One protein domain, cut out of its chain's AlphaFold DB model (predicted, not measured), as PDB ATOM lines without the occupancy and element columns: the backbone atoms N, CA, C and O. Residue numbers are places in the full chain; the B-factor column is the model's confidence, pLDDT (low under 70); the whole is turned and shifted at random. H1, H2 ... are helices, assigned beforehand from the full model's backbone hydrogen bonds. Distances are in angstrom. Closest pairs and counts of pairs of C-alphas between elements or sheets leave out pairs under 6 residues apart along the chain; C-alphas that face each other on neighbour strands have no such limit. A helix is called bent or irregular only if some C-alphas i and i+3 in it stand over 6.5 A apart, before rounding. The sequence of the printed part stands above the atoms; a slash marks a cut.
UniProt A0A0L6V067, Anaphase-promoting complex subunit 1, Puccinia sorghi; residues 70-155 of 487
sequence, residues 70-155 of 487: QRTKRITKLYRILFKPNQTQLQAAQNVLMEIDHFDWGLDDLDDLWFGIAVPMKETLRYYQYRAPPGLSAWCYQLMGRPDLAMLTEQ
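Overview. This is residues 70 to 155 of the 487 residues of the protein "Anaphase-promoting complex subunit 1" of Puccinia sorghi (UniProt A0A0L6V067). Two helical hairpins, H1 with H2 and H5 with H6, follow one another along the longest axis, and the longest helix, H4, lies across one side of them, bridging from H2 to H5. The short H3 packs on H4, while H6 is at the end of the body farthest from H1. The printed part has 86 residues, with six named helices in the order H1 to H6 and no named strand, and its class is all helix. It is compact, with a radius of gyration of the C-alphas of 12.5 A and spans of 36 by 29 by 19 A.

Along the chain. Find C-alpha 70 at (178.620, 277.030, 163.076); from there H1, residues 70 to 82, runs 18.6 A. After a short link, look for H2 at residues 89 to 103, 20.6 A long. H3 holds residues 107 to 111. Find C-alpha 115 at (195.544, 270.380, 168.823), where H4 begins; it runs 23.0 A to residue 130. H4 is irregular, but only just: C-alphas 117 and 120 are 6.9 A apart. Next come H5, residues 138 to 144, and H6, residues 147 to 155, 12.2 A long and ending at C-alpha 155 at (180.780, 249.435, 145.029).

Arrangement. Start with H1 and H2, a helical hairpin: they touch at a shallow tilt of 23 degrees, opposite ways, and their closest C-alphas, of Leu 82 and Ala 92, are 4.9 A apart. H2 touches H4 with residues 93 to 97 alone, about perpendicular at 77 degrees; look at the C-alphas of Ala 93 and Thr 124, the closest, 5.6 A apart. H1 and H4 are near each other. H3 touches H4, with the C-alphas of Leu 110 and Ala 118 closest at 5.8 A. Farther along, H4 touches H5 with residues 125 to 129 alone, at a steep tilt of 66 degrees, opposite ways; the closest C-alphas are those of Leu 125 and Met 144, 5.3 A apart. H2 and H5 only just touch, with 3 pairs of C-alphas within 8 A, the closest being Asp 101 and Cys 140 at 5.7 A. H5 and H6 form the second helical hairpin: they touch at a shallow tilt of 8 degrees, opposite ways, with the C-alphas of Ala 138 and Ala 150 closest at 4.0 A. H6 is apart from H1, H2, H3 and H4. In H1, H2, H3, H5 and H6 every O i to N i+4 pair is within hydrogen-bond range; in H4, 9 of 12 are.

Size, cuts and confidence. Look at the C-alphas of Pro 85 and Gln 155, the two farthest apart, at 38.5 A. The printed part has no cut, and no link is long. The mean pLDDT of the printed part is 86.4, and no printed residue is under 70.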
ATOM      1  N   GLN A  70     178.926 278.418 163.468       79.62
ATOM      2  CA  GLN A  70     178.620 277.030 163.076       79.62
ATOM      3  C   GLN A  70     179.719 276.034 163.470       79.62
ATOM      4  O   GLN A  70     179.412 274.962 163.988       79.62
ATOM      5  N   ARG A  71     180.992 276.405 163.285       82.56
ATOM      6  CA  ARG A  71     182.135 275.554 163.641       82.56
ATOM      7  C   ARG A  71     182.161 275.259 165.141       82.56
ATOM      8  O   ARG A  71     182.205 274.098 165.530       82.56
ATOM      9  N   THR A  72     182.012 276.287 165.976       85.62
ATOM     10  CA  THR A  72     181.929 276.137 167.436       85.62
ATOM     11  C   THR A  72     180.739 275.273 167.849       85.62
ATOM     12  O   THR A  72     180.916 274.357 168.641       85.62
ATOM     13  N   LYS A  73     179.548 275.480 167.264       85.94
ATOM     14  CA  LYS A  73     178.360 274.649 167.546       85.94
ATOM     15  C   LYS A  73     178.606 273.162 167.247       85.94
ATOM     16  O   LYS A  73     178.208 272.317 168.045       85.94
ATOM     17  N   ARG A  74     179.264 272.846 166.124       88.44
ATOM     18  CA  ARG A  74     179.616 271.465 165.741       88.44
ATOM     19  C   ARG A  74     180.627 270.849 166.708       88.44
ATOM     20  O   ARG A  74     180.366 269.765 167.217       88.44
ATOM     21  N   ILE A  75     181.706 271.569 167.043       89.19
ATOM     22  CA  ILE A  75     182.696 271.129 168.048       89.19
ATOM     23  C   ILE A  75     181.996 270.829 169.378       89.19
ATOM     24  O   ILE A  75     182.128 269.733 169.913       89.19
ATOM     25  N   THR A  76     181.199 271.769 169.896       88.25
ATOM     26  CA  THR A  76     180.497 271.590 171.172       88.25
ATOM     27  C   THR A  76     179.531 270.405 171.128       88.25
ATOM     28  O   THR A  76     179.418 269.686 172.116       88.25
ATOM     29  N   LYS A  77     178.856 270.154 169.997       88.75
ATOM     30  CA  LYS A  77     177.994 268.973 169.842       88.75
ATOM     31  C   LYS A  77     178.795 267.670 169.934       88.75
ATOM     32  O   LYS A  77     178.367 266.773 170.650       88.75
ATOM     33  N   LEU A  78     179.959 267.586 169.292       88.75
ATOM     34  CA  LEU A  78     180.816 266.397 169.358       88.75
ATOM     35  C   LEU A  78     181.354 266.158 170.776       88.75
ATOM     36  O   LEU A  78     181.284 265.040 171.274       88.75
ATOM     37  N   TYR A  79     181.794 267.212 171.465       89.31
ATOM     38  CA  TYR A  79     182.251 267.121 172.856       89.31
ATOM     39  C   TYR A  79     181.124 266.722 173.822       89.31
ATOM     40  O   TYR A  79     181.333 265.895 174.703       89.31
ATOM     41  N   ARG A  80     179.896 267.220 173.621       88.38
ATOM     42  CA  ARG A  80     178.721 266.780 174.399       88.38
ATOM     43  C   ARG A  80     178.397 265.300 174.207       88.38
ATOM     44  O   ARG A  80     177.879 264.678 175.127       88.38
ATOM     45  N   ILE A  81     178.645 264.755 173.015       86.81
ATOM     46  CA  ILE A  81     178.461 263.326 172.732       86.81
ATOM     47  C   ILE A  81     179.579 262.518 173.394       86.81
ATOM     48  O   ILE A  81     179.293 261.491 174.004       86.81
ATOM     49  N   LEU A  82     180.823 262.994 173.301       84.75
ATOM     50  CA  LEU A  82     181.984 262.318 173.870       84.75
ATOM     51  C   LEU A  82     181.895 262.206 175.403       84.75
ATOM     52  O   LEU A  82     182.225 261.162 175.954       84.75
ATOM     53  N   PHE A  83     181.390 263.251 176.069       82.44
ATOM     54  CA  PHE A  83     181.355 263.369 177.533       82.44
ATOM     55  C   PHE A  83     179.951 263.249 178.141       82.44
ATOM     56  O   PHE A  83     179.673 263.777 179.217       82.44
ATOM     57  N   LYS A  84     179.027 262.567 177.457       84.94
ATOM     58  CA  LYS A  84     177.660 262.395 177.955       84.94
ATOM     59  C   LYS A  84     177.639 261.501 179.214       84.94
ATOM     60  O   LYS A  84     178.115 260.366 179.142       84.94
ATOM     61  N   PRO A  85     177.033 261.935 180.340       72.19
ATOM     62  CA  PRO A  85     176.934 261.096 181.533       72.19
ATOM     63  C   PRO A  85     176.048 259.871 181.242       72.19
ATOM     64  O   PRO A  85     174.994 260.000 180.615       72.19
ATOM     65  N   ASN A  86     176.468 258.690 181.713       77.06
ATOM     66  CA  ASN A  86     175.831 257.370 181.519       77.06
ATOM     67  C   ASN A  86     176.085 256.662 180.172       77.06
ATOM     68  O   ASN A  86     175.325 255.763 179.808       77.06
ATOM     69  N   GLN A  87     177.142 257.018 179.440       81.94
ATOM     70  CA  GLN A  87     177.541 256.331 178.209       81.94
ATOM     71  C   GLN A  87     178.948 255.730 178.335       81.94
ATOM     72  O   GLN A  87     179.845 256.355 178.890       81.94
ATOM     73  N   THR A  88     179.163 254.521 177.806       83.88
ATOM     74  CA  THR A  88     180.523 253.956 177.698       83.88
ATOM     75  C   THR A  88     181.332 254.745 176.664       83.88
ATOM     76  O   THR A  88     180.788 255.058 175.601       83.88
ATOM     77  N   GLN A  89     182.620 255.000 176.906       79.31
ATOM     78  CA  GLN A  89     183.472 255.767 175.980       79.31
ATOM     79  C   GLN A  89     183.512 255.166 174.566       79.31
ATOM     80  O   GLN A  89     183.534 255.911 173.593       79.31
ATOM     81  N   LEU A  90     183.399 253.840 174.419       81.50
ATOM     82  CA  LEU A  90     183.297 253.182 173.109       81.50
ATOM     83  C   LEU A  90     182.056 253.616 172.321       81.50
ATOM     84  O   LEU A  90     182.154 254.015 171.161       81.50
ATOM     85  N   GLN A  91     180.885 253.584 172.959       83.56
ATOM     86  CA  GLN A  91     179.648 254.057 172.337       83.56
ATOM     87  C   GLN A  91     179.716 255.565 172.064       83.56
ATOM     88  O   GLN A  91     179.185 256.029 171.058       83.56
ATOM     89  N   ALA A  92     180.338 256.340 172.960       84.12
ATOM     90  CA  ALA A  92     180.488 257.782 172.787       84.12
ATOM     91  C   ALA A  92     181.351 258.085 171.555       84.12
ATOM     92  O   ALA A  92     180.939 258.846 170.683       84.12
ATOM     93  N   ALA A  93     182.476 257.385 171.417       85.25
ATOM     94  CA  ALA A  93     183.365 257.441 170.267       85.25
ATOM     95  C   ALA A  93     182.655 257.015 168.963       85.25
ATOM     96  O   ALA A  93     182.811 257.667 167.934       85.25
ATOM     97  N   GLN A  94     181.810 255.975 168.998       87.19
ATOM     98  CA  GLN A  94     181.012 255.569 167.831       87.19
ATOM     99  C   GLN A  94     180.033 256.670 167.405       87.19
ATOM    100  O   GLN A  94     179.902 256.975 166.221       87.19
ATOM    101  N   ASN A  95     179.352 257.290 168.369       87.44
ATOM    102  CA  ASN A  95     178.410 258.371 168.100       87.44
ATOM    103  C   ASN A  95     179.113 259.629 167.582       87.44
ATOM    104  O   ASN A  95     178.584 260.292 166.693       87.44
ATOM    105  N   VAL A  96     180.307 259.938 168.097       89.38
ATOM    106  CA  VAL A  96     181.160 261.012 167.572       89.38
ATOM    107  C   VAL A  96     181.521 260.733 166.116       89.38
ATOM    108  O   VAL A  96     181.400 261.630 165.293       89.38
ATOM    109  N   LEU A  97     181.889 259.495 165.776       88.69
ATOM    110  CA  LEU A  97     182.230 259.110 164.407       88.69
ATOM    111  C   LEU A  97     181.046 259.256 163.440       88.69
ATOM    112  O   LEU A  97     181.200 259.824 162.362       88.69
ATOM    113  N   MET A  98     179.851 258.814 163.845       87.56
ATOM    114  CA  MET A  98     178.624 259.000 163.057       87.56
ATOM    115  C   MET A  98     178.270 260.482 162.872       87.56
ATOM    116  O   MET A  98     177.771 260.884 161.826       87.56
ATOM    117  N   GLU A  99     178.530 261.312 163.880       89.56
ATOM    118  CA  GLU A  99     178.264 262.747 163.799       89.56
ATOM    119  C   GLU A  99     179.327 263.490 162.965       89.56
ATOM    120  O   GLU A  99     178.990 264.438 162.260       89.56
ATOM    121  N   ILE A 100     180.586 263.033 162.972       89.12
ATOM    122  CA  ILE A 100     181.635 263.498 162.047       89.12
ATOM    123  C   ILE A 100     181.240 263.188 160.598       89.12
ATOM    124  O   ILE A 100     181.359 264.069 159.744       89.12
ATOM    125  N   ASP A 101     180.717 261.984 160.336       87.94
ATOM    126  CA  ASP A 101     180.172 261.603 159.025       87.94
ATOM    127  C   ASP A 101     178.993 262.506 158.631       87.94
ATOM    128  O   ASP A 101     178.942 263.033 157.527       87.94
ATOM    129  N   HIS A 102     178.080 262.791 159.567       87.62
ATOM    130  CA  HIS A 102     176.948 263.690 159.322       87.62
ATOM    131  C   HIS A 102     177.360 265.141 159.007       87.62
ATOM    132  O   HIS A 102     176.649 265.852 158.295       87.62
ATOM    133  N   PHE A 103     178.482 265.609 159.558       87.12
ATOM    134  CA  PHE A 103     178.996 266.959 159.323       87.12
ATOM    135  C   PHE A 103     179.863 267.103 158.072       87.12
ATOM    136  O   PHE A 103     180.223 268.248 157.761       87.12
ATOM    137  N   ASP A 104     180.183 265.998 157.389       83.69
ATOM    138  CA  ASP A 104     181.136 265.927 156.277       83.69
ATOM    139  C   ASP A 104     182.522 266.531 156.642       83.69
ATOM    140  O   ASP A 104     183.125 267.248 155.846       83.69
ATOM    141  N   TRP A 105     183.015 266.306 157.872       86.94
ATOM    142  CA  TRP A 105     184.271 266.881 158.418       86.94
ATOM    143  C   TRP A 105     185.573 266.138 158.074       86.94
ATOM    144  O   TRP A 105     185.840 265.071 158.627       86.94
ATOM    145  N   GLY A 106     186.390 266.678 157.173       85.62
ATOM    146  CA  GLY A 106     187.602 266.006 156.697       85.62
ATOM    147  C   GLY A 106     188.785 266.042 157.667       85.62
ATOM    148  O   GLY A 106     188.727 266.633 158.746       85.62
ATOM    149  N   LEU A 107     189.910 265.449 157.242       84.31
ATOM    150  CA  LEU A 107     191.189 265.610 157.946       84.31
ATOM    151  C   LEU A 107     191.594 267.083 158.009       84.31
ATOM    152  O   LEU A 107     191.997 267.536 159.071       84.31
ATOM    153  N   ASP A 108     191.384 267.836 156.926       86.75
ATOM    154  CA  ASP A 108     191.676 269.272 156.871       86.75
ATOM    155  C   ASP A 108     190.869 270.051 157.931       86.75
ATOM    156  O   ASP A 108     191.411 270.887 158.652       86.75
ATOM    157  N   ASP A 109     189.581 269.719 158.108       87.25
ATOM    158  CA  ASP A 109     188.725 270.346 159.122       87.25
ATOM    159  C   ASP A 109     189.169 270.020 160.555       87.25
ATOM    160  O   ASP A 109     188.973 270.837 161.459       87.25
ATOM    161  N   LEU A 110     189.746 268.834 160.773       86.56
ATOM    162  CA  LEU A 110     190.298 268.405 162.060       86.56
ATOM    163  C   LEU A 110     191.702 268.971 162.312       86.56
ATOM    164  O   LEU A 110     192.043 269.233 163.465       86.56
ATOM    165  N   ASP A 111     192.509 269.160 161.270       88.12
ATOM    166  CA  ASP A 111     193.860 269.734 161.330       88.12
ATOM    167  C   ASP A 111     193.835 271.242 161.591       88.12
ATOM    168  O   ASP A 111     194.684 271.769 162.307       88.12
ATOM    169  N   ASP A 112     192.813 271.923 161.082       90.75
ATOM    170  CA  ASP A 112     192.531 273.328 161.363       90.75
ATOM    171  C   ASP A 112     192.138 273.598 162.833       90.75
ATOM    172  O   ASP A 112     192.167 274.746 163.294       90.75
ATOM    173  N   LEU A 113     191.691 272.578 163.578       88.75
ATOM    174  CA  LEU A 113     191.362 272.730 164.994       88.75
ATOM    175  C   LEU A 113     192.646 272.807 165.822       88.75
ATOM    176  O   LEU A 113     193.629 272.116 165.566       88.75
ATOM    177  N   TRP A 114     192.620 273.612 166.888       89.69
ATOM    178  CA  TRP A 114     193.718 273.605 167.850       89.69
ATOM    179  C   TRP A 114     193.930 272.190 168.401       89.69
ATOM    180  O   TRP A 114     192.958 271.485 168.680       89.69
ATOM    181  N   PHE A 115     195.189 271.779 168.570       83.75
ATOM    182  CA  PHE A 115     195.544 270.380 168.823       83.75
ATOM    183  C   PHE A 115     194.777 269.768 170.007       83.75
ATOM    184  O   PHE A 115     194.266 268.661 169.879       83.75
ATOM    185  N   GLY A 116     194.603 270.502 171.113       84.62
ATOM    186  CA  GLY A 116     193.863 270.012 172.282       84.62
ATOM    187  C   GLY A 116     192.384 269.727 172.000       84.62
ATOM    188  O   GLY A 116     191.801 268.850 172.624       84.62
ATOM    189  N   ILE A 117     191.790 270.411 171.017       87.88
ATOM    190  CA  ILE A 117     190.409 270.176 170.577       87.88
ATOM    191  C   ILE A 117     190.340 269.001 169.587       87.88
ATOM    192  O   ILE A 117     189.364 268.248 169.588       87.88
ATOM    193  N   ALA A 118     191.355 268.833 168.739       88.00
ATOM    194  CA  ALA A 118     191.377 267.811 167.693       88.00
ATOM    195  C   ALA A 118     191.740 266.407 168.209       88.00
ATOM    196  O   ALA A 118     191.255 265.412 167.671       88.00
ATOM    197  N   VAL A 119     192.597 266.317 169.235       88.69
ATOM    198  CA  VAL A 119     193.169 265.052 169.731       88.69
ATOM    199  C   VAL A 119     192.102 264.005 170.086       88.69
ATOM    200  O   VAL A 119     192.210 262.898 169.560       88.69
ATOM    201  N   PRO A 120     191.034 264.307 170.853       88.62
ATOM    202  CA  PRO A 120     190.019 263.297 171.179       88.62
ATOM    203  C   PRO A 120     189.291 262.725 169.952       88.62
ATOM    204  O   PRO A 120     188.955 261.539 169.904       88.62
ATOM    205  N   MET A 121     189.081 263.550 168.919       88.94
ATOM    206  CA  MET A 121     188.461 263.116 167.661       88.94
ATOM    207  C   MET A 121     189.414 262.262 166.826       88.94
ATOM    208  O   MET A 121     189.011 261.237 166.279       88.94
ATOM    209  N   LYS A 122     190.691 262.649 166.754       88.88
ATOM    210  CA  LYS A 122     191.719 261.876 166.046       88.88
ATOM    211  C   LYS A 122     191.987 260.531 166.716       88.88
ATOM    212  O   LYS A 122     192.154 259.537 166.016       88.88
ATOM    213  N   GLU A 123     191.962 260.472 168.043       87.31
ATOM    214  CA  GLU A 123     192.106 259.213 168.779       87.31
ATOM    215  C   GLU A 123     190.886 258.304 168.577       87.31
ATOM    216  O   GLU A 123     191.039 257.102 168.364       87.31
ATOM    217  N   THR A 124     189.680 258.881 168.516       87.75
ATOM    218  CA  THR A 124     188.464 258.151 168.121       87.75
ATOM    219  C   THR A 124     188.618 257.523 166.728       87.75
ATOM    220  O   THR A 124     188.371 256.328 166.562       87.75
ATOM    221  N   LEU A 125     189.082 258.290 165.733       88.94
ATOM    222  CA  LEU A 125     189.346 257.776 164.382       88.94
ATOM    223  C   LEU A 125     190.402 256.664 164.384       88.94
ATOM    224  O   LEU A 125     190.203 255.626 163.753       88.94
ATOM    225  N   ARG A 126     191.498 256.851 165.128       87.50
ATOM    226  CA  ARG A 126     192.581 255.869 165.265       87.50
ATOM    227  C   ARG A 126     192.099 254.560 165.884       87.50
ATOM    228  O   ARG A 126     192.435 253.494 165.379       87.50
ATOM    229  N   TYR A 127     191.300 254.613 166.946       86.44
ATOM    230  CA  TYR A 127     190.746 253.412 167.571       86.44
ATOM    231  C   TYR A 127     189.874 252.619 166.585       86.44
ATOM    232  O   TYR A 127     189.997 251.396 166.455       86.44
ATOM    233  N   TYR A 128     189.043 253.322 165.813       87.62
ATOM    234  CA  TYR A 128     188.160 252.700 164.834       87.62
ATOM    235  C   TYR A 128     188.859 252.229 163.547       87.62
ATOM    236  O   TYR A 128     188.244 251.485 162.786       87.62
ATOM    237  N   GLN A 129     190.146 252.525 163.321       88.00
ATOM    238  CA  GLN A 129     190.921 251.905 162.228       88.00
ATOM    239  C   GLN A 129     190.918 250.375 162.312       88.00
ATOM    240  O   GLN A 129     190.773 249.687 161.296       88.00
ATOM    241  N   TYR A 130     191.032 249.848 163.532       82.44
ATOM    242  CA  TYR A 130     191.101 248.412 163.796       82.44
ATOM    243  C   TYR A 130     189.719 247.765 163.940       82.44
ATOM    244  O   TYR A 130     189.562 246.585 163.632       82.44
ATOM    245  N   ARG A 131     188.705 248.524 164.382       84.06
ATOM    246  CA  ARG A 131     187.348 248.018 164.668       84.06
ATOM    247  C   ARG A 131     186.246 248.869 164.041       84.06
ATOM    248  O   ARG A 131     185.304 249.255 164.723       84.06
ATOM    249  N   ALA A 132     186.374 249.168 162.752       85.94
ATOM    250  CA  ALA A 132     185.465 250.067 162.047       85.94
ATOM    251  C   ALA A 132     183.991 249.613 162.158       85.94
ATOM    252  O   ALA A 132     183.694 248.447 161.875       85.94
ATOM    253  N   PRO A 133     183.063 250.494 162.576       84.75
ATOM    254  CA  PRO A 133     181.665 250.126 162.721       84.75
ATOM    255  C   PRO A 133     180.989 250.061 161.342       84.75
ATOM    256  O   PRO A 133     181.339 250.839 160.456       84.75
ATOM    257  N   PRO A 134     180.009 249.161 161.145       83.81
ATOM    258  CA  PRO A 134     179.301 249.039 159.877       83.81
ATOM    259  C   PRO A 134     178.346 250.220 159.638       83.81
ATOM    260  O   PRO A 134     177.827 250.815 160.580       83.81
ATOM    261  N   GLY A 135     178.051 250.504 158.365       82.56
ATOM    262  CA  GLY A 135     177.022 251.476 157.962       82.56
ATOM    263  C   GLY A 135     177.481 252.932 157.828       82.56
ATOM    264  O   GLY A 135     176.642 253.797 157.592       82.56
ATOM    265  N   LEU A 136     178.781 253.210 157.952       85.19
ATOM    266  CA  LEU A 136     179.346 254.535 157.679       85.19
ATOM    267  C   LEU A 136     179.417 254.830 156.176       85.19
ATOM    268  O   LEU A 136     179.449 253.911 155.350       85.19
ATOM    269  N   SER A 137     179.488 256.113 155.811       88.31
ATOM    270  CA  SER A 137     179.753 256.495 154.424       88.31
ATOM    271  C   SER A 137     181.148 256.045 153.963       88.31
ATOM    272  O   SER A 137     182.089 255.925 154.752       88.31
ATOM    273  N   ALA A 138     181.312 255.845 152.649       87.75
ATOM    274  CA  ALA A 138     182.614 255.530 152.056       87.75
ATOM    275  C   ALA A 138     183.683 256.570 152.418       87.75
ATOM    276  O   ALA A 138     184.837 256.246 152.686       87.75
ATOM    277  N   TRP A 139     183.269 257.830 152.480       87.19
ATOM    278  CA  TRP A 139     184.148 258.929 152.816       87.19
ATOM    279  C   TRP A 139     184.599 258.877 154.287       87.19
ATOM    280  O   TRP A 139     185.764 259.142 154.571       87.19
ATOM    281  N   CYS A 140     183.743 258.448 155.218       88.50
ATOM    282  CA  CYS A 140     184.128 258.292 156.622       88.50
ATOM    283  C   CYS A 140     185.155 257.163 156.808       88.50
ATOM    284  O   CYS A 140     186.139 257.331 157.525       88.50
ATOM    285  N   TYR A 141     185.010 256.046 156.087       90.31
ATOM    286  CA  TYR A 141     186.049 255.009 156.071       90.31
ATOM    287  C   TYR A 141     187.371 255.516 155.482       90.31
ATOM    288  O   TYR A 141     188.442 255.176 155.991       90.31
ATOM    289  N   GLN A 142     187.316 256.373 154.458       89.75
ATOM    290  CA  GLN A 142     188.506 257.027 153.911       89.75
ATOM    291  C   GLN A 142     189.176 257.935 154.956       89.75
ATOM    292  O   GLN A 142     190.392 257.865 155.126       89.75
ATOM    293  N   LEU A 143     188.388 258.732 155.688       88.56
ATOM    294  CA  LEU A 143     188.844 259.593 156.787       88.56
ATOM    295  C   LEU A 143     189.513 258.788 157.909       88.56
ATOM    296  O   LEU A 143     190.542 259.194 158.445       88.56
ATOM    297  N   MET A 144     188.960 257.621 158.237       89.88
ATOM    298  CA  MET A 144     189.552 256.706 159.206       89.88
ATOM    299  C   MET A 144     190.872 256.100 158.719       89.88
ATOM    300  O   MET A 144     191.639 255.625 159.542       89.88
ATOM    301  N   GLY A 145     191.172 256.105 157.418       87.00
ATOM    302  CA  GLY A 145     192.338 255.415 156.854       87.00
ATOM    303  C   GLY A 145     192.070 253.950 156.493       87.00
ATOM    304  O   GLY A 145     192.998 253.145 156.454       87.00
ATOM    305  N   ARG A 146     190.805 253.598 156.223       89.38
ATOM    306  CA  ARG A 146     190.348 252.283 155.740       89.38
ATOM    307  C   ARG A 146     189.799 252.384 154.307       89.38
ATOM    308  O   ARG A 146     188.588 252.280 154.096       89.38
ATOM    309  N   PRO A 147     190.673 252.606 153.303       89.19
ATOM    310  CA  PRO A 147     190.252 252.742 151.905       89.19
ATOM    311  C   PRO A 147     189.645 251.448 151.340       89.19
ATOM    312  O   PRO A 147     188.852 251.490 150.404       89.19
ATOM    313  N   ASP A 148     189.981 250.299 151.929       89.44
ATOM    314  CA  ASP A 148     189.401 248.994 151.622       89.44
ATOM    315  C   ASP A 148     187.883 248.973 151.872       89.44
ATOM    316  O   ASP A 148     187.108 248.605 150.989       89.44
ATOM    317  N   LEU A 149     187.443 249.439 153.044       87.94
ATOM    318  CA  LEU A 149     186.021 249.521 153.395       87.94
ATOM    319  C   LEU A 149     185.303 250.636 152.630       87.94
ATOM    320  O   LEU A 149     184.137 250.475 152.255       87.94
ATOM    321  N   ALA A 150     186.000 251.742 152.357       88.50
ATOM    322  CA  ALA A 150     185.483 252.819 151.520       88.50
ATOM    323  C   ALA A 150     185.122 252.301 150.120       88.50
ATOM    324  O   ALA A 150     183.990 252.475 149.670       88.50
ATOM    325  N   MET A 151     186.049 251.583 149.479       87.25
ATOM    326  CA  MET A 151     185.863 251.013 148.145       87.25
ATOM    327  C   MET A 151     184.688 250.028 148.094       87.25
ATOM    328  O   MET A 151     183.861 250.115 147.188       87.25
ATOM    329  N   LEU A 152     184.566 249.135 149.082       86.56
ATOM    330  CA  LEU A 152     183.435 248.201 149.171       86.56
ATOM    331  C   LEU A 152     182.096 248.935 149.318       86.56
ATOM    332  O   LEU A 152     181.104 248.566 148.690       86.56
ATOM    333  N   THR A 153     182.072 250.001 150.118       86.62
ATOM    334  CA  THR A 153     180.867 250.813 150.332       86.62
ATOM    335  C   THR A 153     180.472 251.571 149.064       86.62
ATOM    336  O   THR A 153     179.291 251.653 148.735       86.62
ATOM    337  N   GLU A 154     181.437 252.095 148.302       85.50
ATOM    338  CA  GLU A 154     181.167 252.713 146.998       85.50
ATOM    339  C   GLU A 154     180.665 251.708 145.964       85.50
ATOM    340  O   GLU A 154     179.739 252.023 145.219       85.50
ATOM    341  N   GLN A 155     181.242 250.505 145.915       81.00
ATOM    342  CA  GLN A 155     180.780 249.435 145.029       81.00
ATOM    343  C   GLN A 155     179.340 249.030 145.361       81.00
ATOM    344  O   GLN A 155     178.493 249.007 144.468       81.00
TER     345      GLN A 155